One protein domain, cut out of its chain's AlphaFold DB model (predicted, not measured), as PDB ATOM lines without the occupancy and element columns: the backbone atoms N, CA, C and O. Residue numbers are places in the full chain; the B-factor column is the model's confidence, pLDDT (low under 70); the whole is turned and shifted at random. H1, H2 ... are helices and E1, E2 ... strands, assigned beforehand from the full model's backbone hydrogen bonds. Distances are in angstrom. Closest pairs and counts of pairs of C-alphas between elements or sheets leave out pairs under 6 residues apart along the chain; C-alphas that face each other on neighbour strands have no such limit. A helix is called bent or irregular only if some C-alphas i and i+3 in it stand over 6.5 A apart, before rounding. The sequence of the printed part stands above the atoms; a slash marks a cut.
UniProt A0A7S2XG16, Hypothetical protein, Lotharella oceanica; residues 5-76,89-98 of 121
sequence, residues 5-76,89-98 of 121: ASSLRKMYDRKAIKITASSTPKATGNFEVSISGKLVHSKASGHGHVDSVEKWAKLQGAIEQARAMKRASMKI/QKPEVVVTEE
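Overview. This is residues 5 to 76 and 89 to 98 of the 121 residues of the protein "Hypothetical protein" of Lotharella oceanica (UniProt A0A7S2XG16). Picture a small wall of four strands, with one face covered by the long helix H3 over the E2 side and the short helix H1 over E1, the other face bare. H2, a short irregular helix, sits at the end of E3, and residues 71 to 76, of which 71 and 72 belong to H3, stick out free and add to the length. The printed part has 82 residues, with three named helices and four named strands in the order H1 E1 E2 E3 H2 H3 E4; the sheet runs E1 E4 E2 E3 and is mixed, and the class is mixed, helices and strands. The whole is compact, with a radius of gyration of the C-alphas of 13.2 A, and its elongated outline spans 44 by 26 by 24 A.

Arrangement. Begin at the inner strands of the sheet, E4, residues 92 to 97, and E2, residues 31 to 35: they are antiparallel at 177 degrees, with N 96 and O 32 2.8 A apart, within hydrogen-bond range. Beside E4 find the edge strand E1, residues 18 to 22, parallel to it at 20 degrees, with N 93 and O 18 at 2.7 A. Beside E2 find the other edge strand, E3, residues 38 to 42, antiparallel at 157 degrees; the two form a hairpin, with N 33 and O 41 at 2.8 A. H3, residues 53 to 72, is on the sheet at a height of 9.8 A, over E2 and only just not over E3, on which 2 of its C-alphas fall. It runs along the strands, at 2 degrees to E2 on the local plane; its closest C-alphas to E2 are those of Ile 63 and Ile 35, 6.5 A. On the same face H1, residues 5 to 11, lies over E1 at a height of 9.9 A and runs along the strands, at 3 degrees to E1 on the local plane; the C-alphas of Ala 5 and Ala 21, their closest, are 6.6 A apart. H1 and H3 are apart. H2, residues 43 to 47, only grazes the sheet; its closest C-alphas to E2 are those of Lys 43 and Phe 31, 5.1 A. In H1 and H3 every O i to N i+4 pair is within hydrogen-bond range; in H2 0 of 1 is, and 1 of 2 O i to N i+3 pairs.

Along the chain. Find C-alpha 92 at (103.798, 161.124, 136.724); from there E4 runs 15.6 A. E1, E2 and E3 measure 13.1, 13.7 and 11.1 A. Find C-alpha 53 at (123.256, 168.730, 130.677); H3 runs 27.7 A to C-alpha 72 at (100.304, 175.817, 144.440). H1 measures 10.1 A and H2 4.8 A; H2 is irregular, with C-alphas 44 and 47 7.2 A apart.

Size, cuts and confidence. The two C-alphas farthest apart, those of Thr 28 and Ile 76, are 44.2 A apart. Residues 77 to 88 are not printed, and C-alphas 76 and 89 stand 18.0 A apart across this cut. Of the links printed whole, none is long. The mean pLDDT of the printed part is 78.8; look for values under 70 at residues 24 to 29, 70 to 76, 89 to 91 and 97 to 98.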
ATOM      1  N   ALA A   5     114.765 157.051 132.754       86.38
ATOM      2  CA  ALA A   5     113.913 156.535 133.820       86.38
ATOM      3  C   ALA A   5     114.732 155.970 134.995       86.38
ATOM      4  O   ALA A   5     114.365 156.160 136.155       86.38
ATOM      5  N   SER A   6     115.855 155.295 134.720       87.06
ATOM      6  CA  SER A   6     116.748 154.759 135.759       87.06
ATOM      7  C   SER A   6     117.440 155.876 136.543       87.06
ATOM      8  O   SER A   6     117.479 155.834 137.774       87.06
ATOM      9  N   SER A   7     117.929 156.908 135.852       88.69
ATOM     10  CA  SER A   7     118.558 158.077 136.480       88.69
ATOM     11  C   SER A   7     117.575 158.846 137.366       88.69
ATOM     12  O   SER A   7     117.902 159.184 138.503       88.69
ATOM     13  N   LEU A   8     116.338 159.049 136.902       88.25
ATOM     14  CA  LEU A   8     115.295 159.706 137.694       88.25
ATOM     15  C   LEU A   8     114.921 158.911 138.949       88.25
ATOM     16  O   LEU A   8     114.763 159.509 140.009       88.25
ATOM     17  N   ARG A   9     114.848 157.573 138.869       88.00
ATOM     18  CA  ARG A   9     114.594 156.703 140.038       88.00
ATOM     19  C   ARG A   9     115.695 156.786 141.101       88.00
ATOM     20  O   ARG A   9     115.425 156.454 142.248       88.00
ATOM     21  N   LYS A  10     116.918 157.175 140.723       87.81
ATOM     22  CA  LYS A  10     118.048 157.356 141.649       87.81
ATOM     23  C   LYS A  10     118.073 158.743 142.284       87.81
ATOM     24  O   LYS A  10     118.465 158.862 143.436       87.81
ATOM     25  N   MET A  11     117.680 159.774 141.538       86.69
ATOM     26  CA  MET A  11     117.690 161.160 142.021       86.69
ATOM     27  C   MET A  11     116.453 161.526 142.839       86.69
ATOM     28  O   MET A  11     116.555 162.302 143.784       86.69
ATOM     29  N   TYR A  12     115.285 160.996 142.475       85.56
ATOM     30  CA  TYR A  12     114.028 161.328 143.132       85.56
ATOM     31  C   TYR A  12     113.478 160.140 143.911       85.56
ATOM     32  O   TYR A  12     113.409 159.017 143.412       85.56
ATOM     33  N   ASP A  13     113.005 160.417 145.124       83.31
ATOM     34  CA  ASP A  13     112.316 159.424 145.936       83.31
ATOM     35  C   ASP A  13     111.017 158.963 145.246       83.31
ATOM     36  O   ASP A  13     110.265 159.775 144.691       83.31
ATOM     37  N   ARG A  14     110.700 157.662 145.318       76.12
ATOM     38  CA  ARG A  14     109.463 157.099 144.735       76.12
ATOM     39  C   ARG A  14     108.182 157.695 145.332       76.12
ATOM     40  O   ARG A  14     107.101 157.549 144.758       76.12
ATOM     41  N   LYS A  15     108.267 158.355 146.489       75.50
ATOM     42  CA  LYS A  15     107.158 159.111 147.083       75.50
ATOM     43  C   LYS A  15     106.969 160.477 146.420       75.50
ATOM     44  O   LYS A  15     105.842 160.969 146.400       75.50
ATOM     45  N   ALA A  16     108.029 161.065 145.865       77.88
ATOM     46  CA  ALA A  16     108.016 162.402 145.280       77.88
ATOM     47  C   ALA A  16     107.437 162.426 143.858       77.88
ATOM     48  O   ALA A  16     106.650 163.322 143.547       77.88
ATOM     49  N   ILE A  17     107.801 161.450 143.021       83.12
ATOM     50  CA  ILE A  17     107.339 161.331 141.629       83.12
ATOM     51  C   ILE A  17     107.011 159.875 141.283       83.12
ATOM     52  O   ILE A  17     107.616 158.943 141.814       83.12
ATOM     53  N   LYS A  18     106.049 159.665 140.382       85.81
ATOM     54  CA  LYS A  18     105.750 158.346 139.815       85.81
ATOM     55  C   LYS A  18     106.442 158.244 138.460       85.81
ATOM     56  O   LYS A  18     106.222 159.103 137.627       85.81
ATOM     57  N   ILE A  19     107.271 157.226 138.242       88.38
ATOM     58  CA  ILE A  19     107.983 157.040 136.968       88.38
ATOM     59  C   ILE A  19     107.462 155.776 136.289       88.38
ATOM     60  O   ILE A  19     107.678 154.662 136.788       88.38
ATOM     61  N   THR A  20     106.812 155.953 135.150       86.69
ATOM     62  CA  THR A  20     106.350 154.900 134.246       86.69
ATOM     63  C   THR A  20     107.253 154.891 133.024       86.69
ATOM     64  O   THR A  20     107.535 155.934 132.449       86.69
ATOM     65  N   ALA A  21     107.764 153.715 132.671       82.62
ATOM     66  CA  ALA A  21     108.519 153.526 131.444       82.62
ATOM     67  C   ALA A  21     107.801 152.464 130.614       82.62
ATOM     68  O   ALA A  21     107.515 151.390 131.143       82.62
ATOM     69  N   SER A  22     107.464 152.783 129.370       76.06
ATOM     70  CA  SER A  22     106.747 151.884 128.465       76.06
ATOM     71  C   SER A  22     107.455 151.817 127.124       76.06
ATOM     72  O   SER A  22     107.795 152.844 126.545       76.06
ATOM     73  N   SER A  23     107.641 150.602 126.627       73.12
ATOM     74  CA  SER A  23     108.159 150.351 125.289       73.12
ATOM     75  C   SER A  23     107.009 149.897 124.412       73.12
ATOM     76  O   SER A  23     106.341 148.914 124.737       73.12
ATOM     77  N   THR A  24     106.747 150.611 123.321       64.06
ATOM     78  CA  THR A  24     105.853 150.095 122.290       64.06
ATOM     79  C   THR A  24     106.625 149.086 121.422       64.06
ATOM     80  O   THR A  24     107.822 149.240 121.196       64.06
ATOM     81  N   PRO A  25     106.001 147.970 121.016       63.06
ATOM     82  CA  PRO A  25     106.652 146.984 120.151       63.06
ATOM     83  C   PRO A  25     106.426 147.263 118.654       63.06
ATOM     84  O   PRO A  25     106.754 146.418 117.826       63.06
ATOM     85  N   LYS A  26     105.768 148.376 118.300       62.72
ATOM     86  CA  LYS A  26     105.121 148.573 116.990       62.72
ATOM     87  C   LYS A  26     105.567 149.825 116.239       62.72
ATOM     88  O   LYS A  26     105.349 149.886 115.034       62.72
ATOM     89  N   ALA A  27     106.141 150.807 116.922       55.59
ATOM     90  CA  ALA A  27     106.849 151.902 116.284       55.59
ATOM     91  C   ALA A  27     108.358 151.614 116.402       55.59
ATOM     92  O   ALA A  27     108.781 150.616 116.991       55.59
ATOM     93  N   THR A  28     109.192 152.444 115.788       61.34
ATOM     94  CA  THR A  28     110.645 152.331 115.944       61.34
ATOM     95  C   THR A  28     111.252 153.708 116.115       61.34
ATOM     96  O   THR A  28     110.965 154.612 115.334       61.34
ATOM     97  N   GLY A  29     112.152 153.851 117.091       66.38
ATOM     98  CA  GLY A  29     112.984 155.044 117.245       66.38
ATOM     99  C   GLY A  29     112.342 156.201 118.012       66.38
ATOM    100  O   GLY A  29     112.982 157.252 118.123       66.38
ATOM    101  N   ASN A  30     111.149 156.020 118.584       74.94
ATOM    102  CA  ASN A  30     110.517 157.040 119.413       74.94
ATOM    103  C   ASN A  30     111.106 157.068 120.829       74.94
ATOM    104  O   ASN A  30     111.251 156.046 121.502       74.94
ATOM    105  N   PHE A  31     111.430 158.279 121.275       84.75
ATOM    106  CA  PHE A  31     111.802 158.576 122.651       84.75
ATOM    107  C   PHE A  31     111.043 159.820 123.094       84.75
ATOM    108  O   PHE A  31     111.306 160.919 122.599       84.75
ATOM    109  N   GLU A  32     110.096 159.647 124.007       86.00
ATOM    110  CA  GLU A  32     109.237 160.729 124.478       86.00
ATOM    111  C   GLU A  32     109.201 160.760 125.995       86.00
ATOM    112  O   GLU A  32     109.101 159.732 126.663       86.00
ATOM    113  N   VAL A  33     109.274 161.966 126.545       87.75
ATOM    114  CA  VAL A  33     109.177 162.200 127.978       87.75
ATOM    115  C   VAL A  33     108.035 163.158 128.222       87.75
ATOM    116  O   VAL A  33     108.039 164.289 127.733       87.75
ATOM    117  N   SER A  34     107.069 162.705 129.011       86.12
ATOM    118  CA  SER A  34     105.940 163.512 129.456       86.12
ATOM    119  C   SER A  34     105.923 163.607 130.974       86.12
ATOM    120  O   SER A  34     106.157 162.621 131.668       86.12
ATOM    121  N   ILE A  35     105.634 164.797 131.500       88.38
ATOM    122  CA  ILE A  35     105.552 165.068 132.939       88.38
ATOM    123  C   ILE A  35     104.169 165.630 133.240       88.38
ATOM    124  O   ILE A  35     103.784 166.665 132.701       88.38
ATOM    125  N   SER A  36     103.411 164.948 134.102       82.00
ATOM    126  CA  SER A  36     102.032 165.318 134.457       82.00
ATOM    127  C   SER A  36     101.131 165.541 133.231       82.00
ATOM    128  O   SER A  36     100.300 166.444 133.222       82.00
ATOM    129  N   GLY A  37     101.322 164.740 132.176       81.94
ATOM    130  CA  GLY A  37     100.562 164.835 130.923       81.94
ATOM    131  C   GLY A  37     101.046 165.904 129.935       81.94
ATOM    132  O   GLY A  37     100.467 166.026 128.861       81.94
ATOM    133  N   LYS A  38     102.106 166.659 130.250       83.94
ATOM    134  CA  LYS A  38     102.733 167.609 129.320       83.94
ATOM    135  C   LYS A  38     103.969 166.985 128.681       83.94
ATOM    136  O   LYS A  38     104.873 166.566 129.402       83.94
ATOM    137  N   LEU A  39     104.029 166.968 127.351       86.50
ATOM    138  CA  LEU A  39     105.217 166.549 126.609       86.50
ATOM    139  C   LEU A  39     106.350 167.554 126.858       86.50
ATOM    140  O   LEU A  39     106.196 168.746 126.593       86.50
ATOM    141  N   VAL A  40     107.463 167.080 127.414       87.56
ATOM    142  CA  VAL A  40     108.622 167.918 127.771       87.56
ATOM    143  C   VAL A  40     109.830 167.657 126.886       87.56
ATOM    144  O   VAL A  40     110.671 168.539 126.740       87.56
ATOM    145  N   HIS A  41     109.919 166.469 126.290       88.06
ATOM    146  CA  HIS A  41     110.977 166.118 125.348       88.06
ATOM    147  C   HIS A  41     110.458 165.073 124.365       88.06
ATOM    148  O   HIS A  41     109.806 164.118 124.784       88.06
ATOM    149  N   SER A  42     110.755 165.231 123.076       87.94
ATOM    150  CA  SER A  42     110.403 164.245 122.051       87.94
ATOM    151  C   SER A  42     111.487 164.154 120.989       87.94
ATOM    152  O   SER A  42     111.839 165.136 120.333       87.94
ATOM    153  N   LYS A  43     112.003 162.943 120.792       85.81
ATOM    154  CA  LYS A  43     112.940 162.632 119.715       85.81
ATOM    155  C   LYS A  43     112.283 162.774 118.344       85.81
ATOM    156  O   LYS A  43     112.956 163.224 117.422       85.81
ATOM    157  N   ALA A  44     110.985 162.481 118.231       81.06
ATOM    158  CA  ALA A  44     110.232 162.635 116.987       81.06
ATOM    159  C   ALA A  44     110.162 164.104 116.532       81.06
ATOM    160  O   ALA A  44     110.221 164.389 115.341       81.06
ATOM    161  N   SER A  45     110.147 165.052 117.475       81.19
ATOM    162  CA  SER A  45     110.237 166.493 117.192       81.19
ATOM    163  C   SER A  45     111.672 166.989 116.942       81.19
ATOM    164  O   SER A  45     111.945 168.177 117.089       81.19
ATOM    165  N   GLY A  46     112.625 166.098 116.654       82.69
ATOM    166  CA  GLY A  46     114.017 166.454 116.362       82.69
ATOM    167  C   GLY A  46     114.887 166.768 117.586       82.69
ATOM    168  O   GLY A  46     116.022 167.201 117.422       82.69
ATOM    169  N   HIS A  47     114.410 166.541 118.819       80.94
ATOM    170  CA  HIS A  47     115.191 166.863 120.025       80.94
ATOM    171  C   HIS A  47     116.210 165.778 120.431       80.94
ATOM    172  O   HIS A  47     116.983 165.978 121.374       80.94
ATOM    173  N   GLY A  48     116.217 164.623 119.760       84.56
ATOM    174  CA  GLY A  48     117.128 163.518 120.073       84.56
ATOM    175  C   GLY A  48     116.937 162.945 121.486       84.56
ATOM    176  O   GLY A  48     115.859 163.040 122.075       84.56
ATOM    177  N   HIS A  49     117.993 162.348 122.042       83.31
ATOM    178  CA  HIS A  49     117.994 161.810 123.406       83.31
ATOM    179  C   HIS A  49     118.375 162.879 124.445       83.31
ATOM    180  O   HIS A  49     118.803 163.984 124.111       83.31
ATOM    181  N   VAL A  50     118.214 162.568 125.734       86.00
ATOM    182  CA  VAL A  50     118.603 163.450 126.852       86.00
ATOM    183  C   VAL A  50     120.056 163.166 127.251       86.00
ATOM    184  O   VAL A  50     120.341 162.689 128.346       86.00
ATOM    185  N   ASP A  51     120.976 163.406 126.322       84.94
ATOM    186  CA  ASP A  51     122.420 163.156 126.480       84.94
ATOM    187  C   ASP A  51     123.221 164.378 126.968       84.94
ATOM    188  O   ASP A  51     124.354 164.229 127.415       84.94
ATOM    189  N   SER A  52     122.635 165.579 126.941       88.44
ATOM    190  CA  SER A  52     123.309 166.827 127.336       88.44
ATOM    191  C   SER A  52     122.764 167.386 128.648       88.44
ATOM    192  O   SER A  52     121.576 167.249 128.951       88.44
ATOM    193  N   VAL A  53     123.614 168.101 129.392       89.12
ATOM    194  CA  VAL A  53     123.256 168.730 130.677       89.12
ATOM    195  C   VAL A  53     122.087 169.706 130.524       89.12
ATOM    196  O   VAL A  53     121.179 169.707 131.348       89.12
ATOM    197  N   GLU A  54     122.039 170.476 129.438       88.75
ATOM    198  CA  GLU A  54     120.944 171.417 129.166       88.75
ATOM    199  C   GLU A  54     119.592 170.715 128.976       88.75
ATOM    200  O   GLU A  54     118.567 171.151 129.504       88.75
ATOM    201  N   LYS A  55     119.584 169.588 128.249       87.19
ATOM    202  CA  LYS A  55     118.386 168.756 128.054       87.19
ATOM    203  C   LYS A  55     117.944 168.146 129.385       87.19
ATOM    204  O   LYS A  55     116.752 168.115 129.686       87.19
ATOM    205  N   TRP A  56     118.902 167.734 130.213       89.19
ATOM    206  CA  TRP A  56     118.637 167.226 131.555       89.19
ATOM    207  C   TRP A  56     118.039 168.296 132.482       89.19
ATOM    208  O   TRP A  56     117.042 168.041 133.159       89.19
ATOM    209  N   ALA A  57     118.588 169.512 132.462       89.50
ATOM    210  CA  ALA A  57     118.112 170.641 133.255       89.50
ATOM    211  C   ALA A  57     116.675 171.044 132.886       89.50
ATOM    212  O   ALA A  57     115.861 171.285 133.776       89.50
ATOM    213  N   LYS A  58     116.317 171.037 131.591       88.56
ATOM    214  CA  LYS A  58     114.928 171.256 131.138       88.56
ATOM    215  C   LYS A  58     113.966 170.235 131.745       88.56
ATOM    216  O   LYS A  58     112.884 170.591 132.212       88.56
ATOM    217  N   LEU A  59     114.387 168.974 131.783       88.69
ATOM    218  CA  LEU A  59     113.613 167.871 132.342       88.69
ATOM    219  C   LEU A  59     113.421 168.037 133.856       88.69
ATOM    220  O   LEU A  59     112.294 167.972 134.343       88.69
ATOM    221  N   GLN A  60     114.497 168.331 134.592       88.75
ATOM    222  CA  GLN A  60     114.441 168.618 136.029       88.75
ATOM    223  C   GLN A  60     113.556 169.828 136.339       88.75
ATOM    224  O   GLN A  60     112.698 169.746 137.218       88.75
ATOM    225  N   GLY A  61     113.703 170.917 135.582       88.88
ATOM    226  CA  GLY A  61     112.890 172.120 135.732       88.88
ATOM    227  C   GLY A  61     111.405 171.844 135.511       88.88
ATOM    228  O   GLY A  61     110.570 172.339 136.261       88.88
ATOM    229  N   ALA A  62     111.057 171.000 134.539       88.56
ATOM    230  CA  ALA A  62     109.674 170.598 134.320       88.56
ATOM    231  C   ALA A  62     109.128 169.695 135.444       88.56
ATOM    232  O   ALA A  62     107.977 169.864 135.848       88.56
ATOM    233  N   ILE A  63     109.939 168.782 135.999       88.19
ATOM    234  CA  ILE A  63     109.559 167.984 137.180       88.19
ATOM    235  C   ILE A  63     109.299 168.907 138.372       88.19
ATOM    236  O   ILE A  63     108.290 168.766 139.065       88.19
ATOM    237  N   GLU A  64     110.202 169.852 138.620       87.50
ATOM    238  CA  GLU A  64     110.099 170.788 139.732       87.50
ATOM    239  C   GLU A  64     108.885 171.705 139.582       87.50
ATOM    240  O   GLU A  64     108.098 171.832 140.518       87.50
ATOM    241  N   GLN A  65     108.654 172.244 138.382       85.88
ATOM    242  CA  GLN A  65     107.454 173.016 138.065       85.88
ATOM    243  C   GLN A  65     106.181 172.193 138.257       85.88
ATOM    244  O   GLN A  65     105.246 172.673 138.888       85.88
ATOM    245  N   ALA A  66     106.140 170.940 137.801       84.06
ATOM    246  CA  ALA A  66     104.982 170.072 138.003       84.06
ATOM    247  C   ALA A  66     104.709 169.809 139.496       84.06
ATOM    248  O   ALA A  66     103.555 169.789 139.936       84.06
ATOM    249  N   ARG A  67     105.765 169.650 140.304       81.38
ATOM    250  CA  ARG A  67     105.658 169.526 141.768       81.38
ATOM    251  C   ARG A  67     105.192 170.831 142.413       81.38
ATOM    252  O   ARG A  67     104.344 170.791 143.305       81.38
ATOM    253  N   ALA A  68     105.721 171.967 141.967       80.75
ATOM    254  CA  ALA A  68     105.372 173.291 142.462       80.75
ATOM    255  C   ALA A  68     103.923 173.655 142.120       80.75
ATOM    256  O   ALA A  68     103.175 174.012 143.023       80.75
ATOM    257  N   MET A  69     103.488 173.463 140.872       72.81
ATOM    258  CA  MET A  69     102.106 173.677 140.424       72.81
ATOM    259  C   MET A  69     101.117 172.825 141.218       72.81
ATOM    260  O   MET A  69     100.085 173.326 141.657       72.81
ATOM    261  N   LYS A  70     101.462 171.562 141.504       67.12
ATOM    262  CA  LYS A  70     100.640 170.712 142.371       67.12
ATOM    263  C   LYS A  70     100.504 171.288 143.784       67.12
ATOM    264  O   LYS A  70      99.404 171.307 144.326       67.12
ATOM    265  N   ARG A  71     101.592 171.781 144.385       62.25
ATOM    266  CA  ARG A  71     101.558 172.410 145.721       62.25
ATOM    267  C   ARG A  71     100.862 173.774 145.708       62.25
ATOM    268  O   ARG A  71     100.194 174.108 146.676       62.25
ATOM    269  N   ALA A  72     100.984 174.538 144.625       58.03
ATOM    270  CA  ALA A  72     100.304 175.817 144.440       58.03
ATOM    271  C   ALA A  72      98.787 175.631 144.276       58.03
ATOM    272  O   ALA A  72      98.020 176.387 144.859       58.03
ATOM    273  N   SER A  73      98.347 174.554 143.608       54.12
ATOM    274  CA  SER A  73      96.927 174.171 143.553       54.12
ATOM    275  C   SER A  73      96.326 173.757 144.910       54.12
ATOM    276  O   SER A  73      95.123 173.542 144.992       54.12
ATOM    277  N   MET A  74      97.136 173.673 145.979       50.66
ATOM    278  CA  MET A  74      96.689 173.439 147.363       50.66
ATOM    279  C   MET A  74      96.576 174.734 148.199       50.66
ATOM    280  O   MET A  74      96.473 174.639 149.414       50.66
ATOM    281  N   LYS A  75      96.605 175.930 147.586       51.88
ATOM    282  CA  LYS A  75      96.371 177.229 148.261       51.88
ATOM    283  C   LYS A  75      95.165 177.995 147.697       51.88
ATOM    284  O   LYS A  75      95.239 179.202 147.489       51.88
ATOM    285  N   ILE A  76      94.073 177.295 147.415       51.06
ATOM    286  CA  ILE A  76      92.765 177.935 147.227       51.06
ATOM    287  C   ILE A  76      91.827 177.267 148.230       51.06
ATOM    288  O   ILE A  76      91.114 176.318 147.904       51.06
ATOM    289  N   GLN A  89      96.636 162.151 141.929       53.34
ATOM    290  CA  GLN A  89      97.718 161.748 141.036       53.34
ATOM    291  C   GLN A  89      99.035 162.426 141.427       53.34
ATOM    292  O   GLN A  89      99.160 163.649 141.504       53.34
ATOM    293  N   LYS A  90     100.020 161.605 141.800       61.84
ATOM    294  CA  LYS A  90     101.428 162.008 141.949       61.84
ATOM    295  C   LYS A  90     101.922 162.536 140.593       61.84
ATOM    296  O   LYS A  90     101.427 162.039 139.587       61.84
ATOM    297  N   PRO A  91     102.854 163.509 140.552       66.62
ATOM    298  CA  PRO A  91     103.455 163.925 139.286       66.62
ATOM    299  C   PRO A  91     104.045 162.686 138.608       66.62
ATOM    300  O   PRO A  91     104.927 162.026 139.167       66.62
ATOM    301  N   GLU A  92     103.454 162.322 137.475       78.06
ATOM    302  CA  GLU A  92     103.798 161.124 136.724       78.06
ATOM    303  C   GLU A  92     104.740 161.518 135.593       78.06
ATOM    304  O   GLU A  92     104.412 162.369 134.768       78.06
ATOM    305  N   VAL A  93     105.933 160.936 135.605       78.75
ATOM    306  CA  VAL A  93     106.904 161.005 134.525       78.75
ATOM    307  C   VAL A  93     106.738 159.738 133.702       78.75
ATOM    308  O   VAL A  93     107.079 158.650 134.171       78.75
ATOM    309  N   VAL A  94     106.208 159.892 132.496       78.50
ATOM    310  CA  VAL A  94     106.082 158.820 131.513       78.50
ATOM    311  C   VAL A  94     107.268 158.932 130.567       78.50
ATOM    312  O   VAL A  94     107.447 159.963 129.921       78.50
ATOM    313  N   VAL A  95     108.093 157.892 130.520       76.44
ATOM    314  CA  VAL A  95     109.195 157.754 129.567       76.44
ATOM    315  C   VAL A  95     108.807 156.657 128.585       76.44
ATOM    316  O   VAL A  95     108.716 155.488 128.952       76.44
ATOM    317  N   THR A  96     108.554 157.027 127.341       75.44
ATOM    318  CA  THR A  96     108.281 156.059 126.282       75.44
ATOM    319  C   THR A  96     109.582 155.819 125.531       75.44
ATOM    320  O   THR A  96     110.074 156.728 124.866       75.44
ATOM    321  N   GLU A  97     110.167 154.631 125.690       63.78
ATOM    322  CA  GLU A  97     111.425 154.229 125.043       63.78
ATOM    323  C   GLU A  97     111.168 152.943 124.264       63.78
ATOM    324  O   GLU A  97     110.892 151.910 124.873       63.78
ATOM    325  N   GLU A  98     111.244 152.971 122.937       63.84
ATOM    326  CA  GLU A  98     111.208 151.733 122.154       63.84
ATOM    327  C   GLU A  98     112.588 151.089 122.044       63.84
ATOM    328  O   GLU A  98     113.592 151.803 121.965       63.84
TER     329      GLU A  98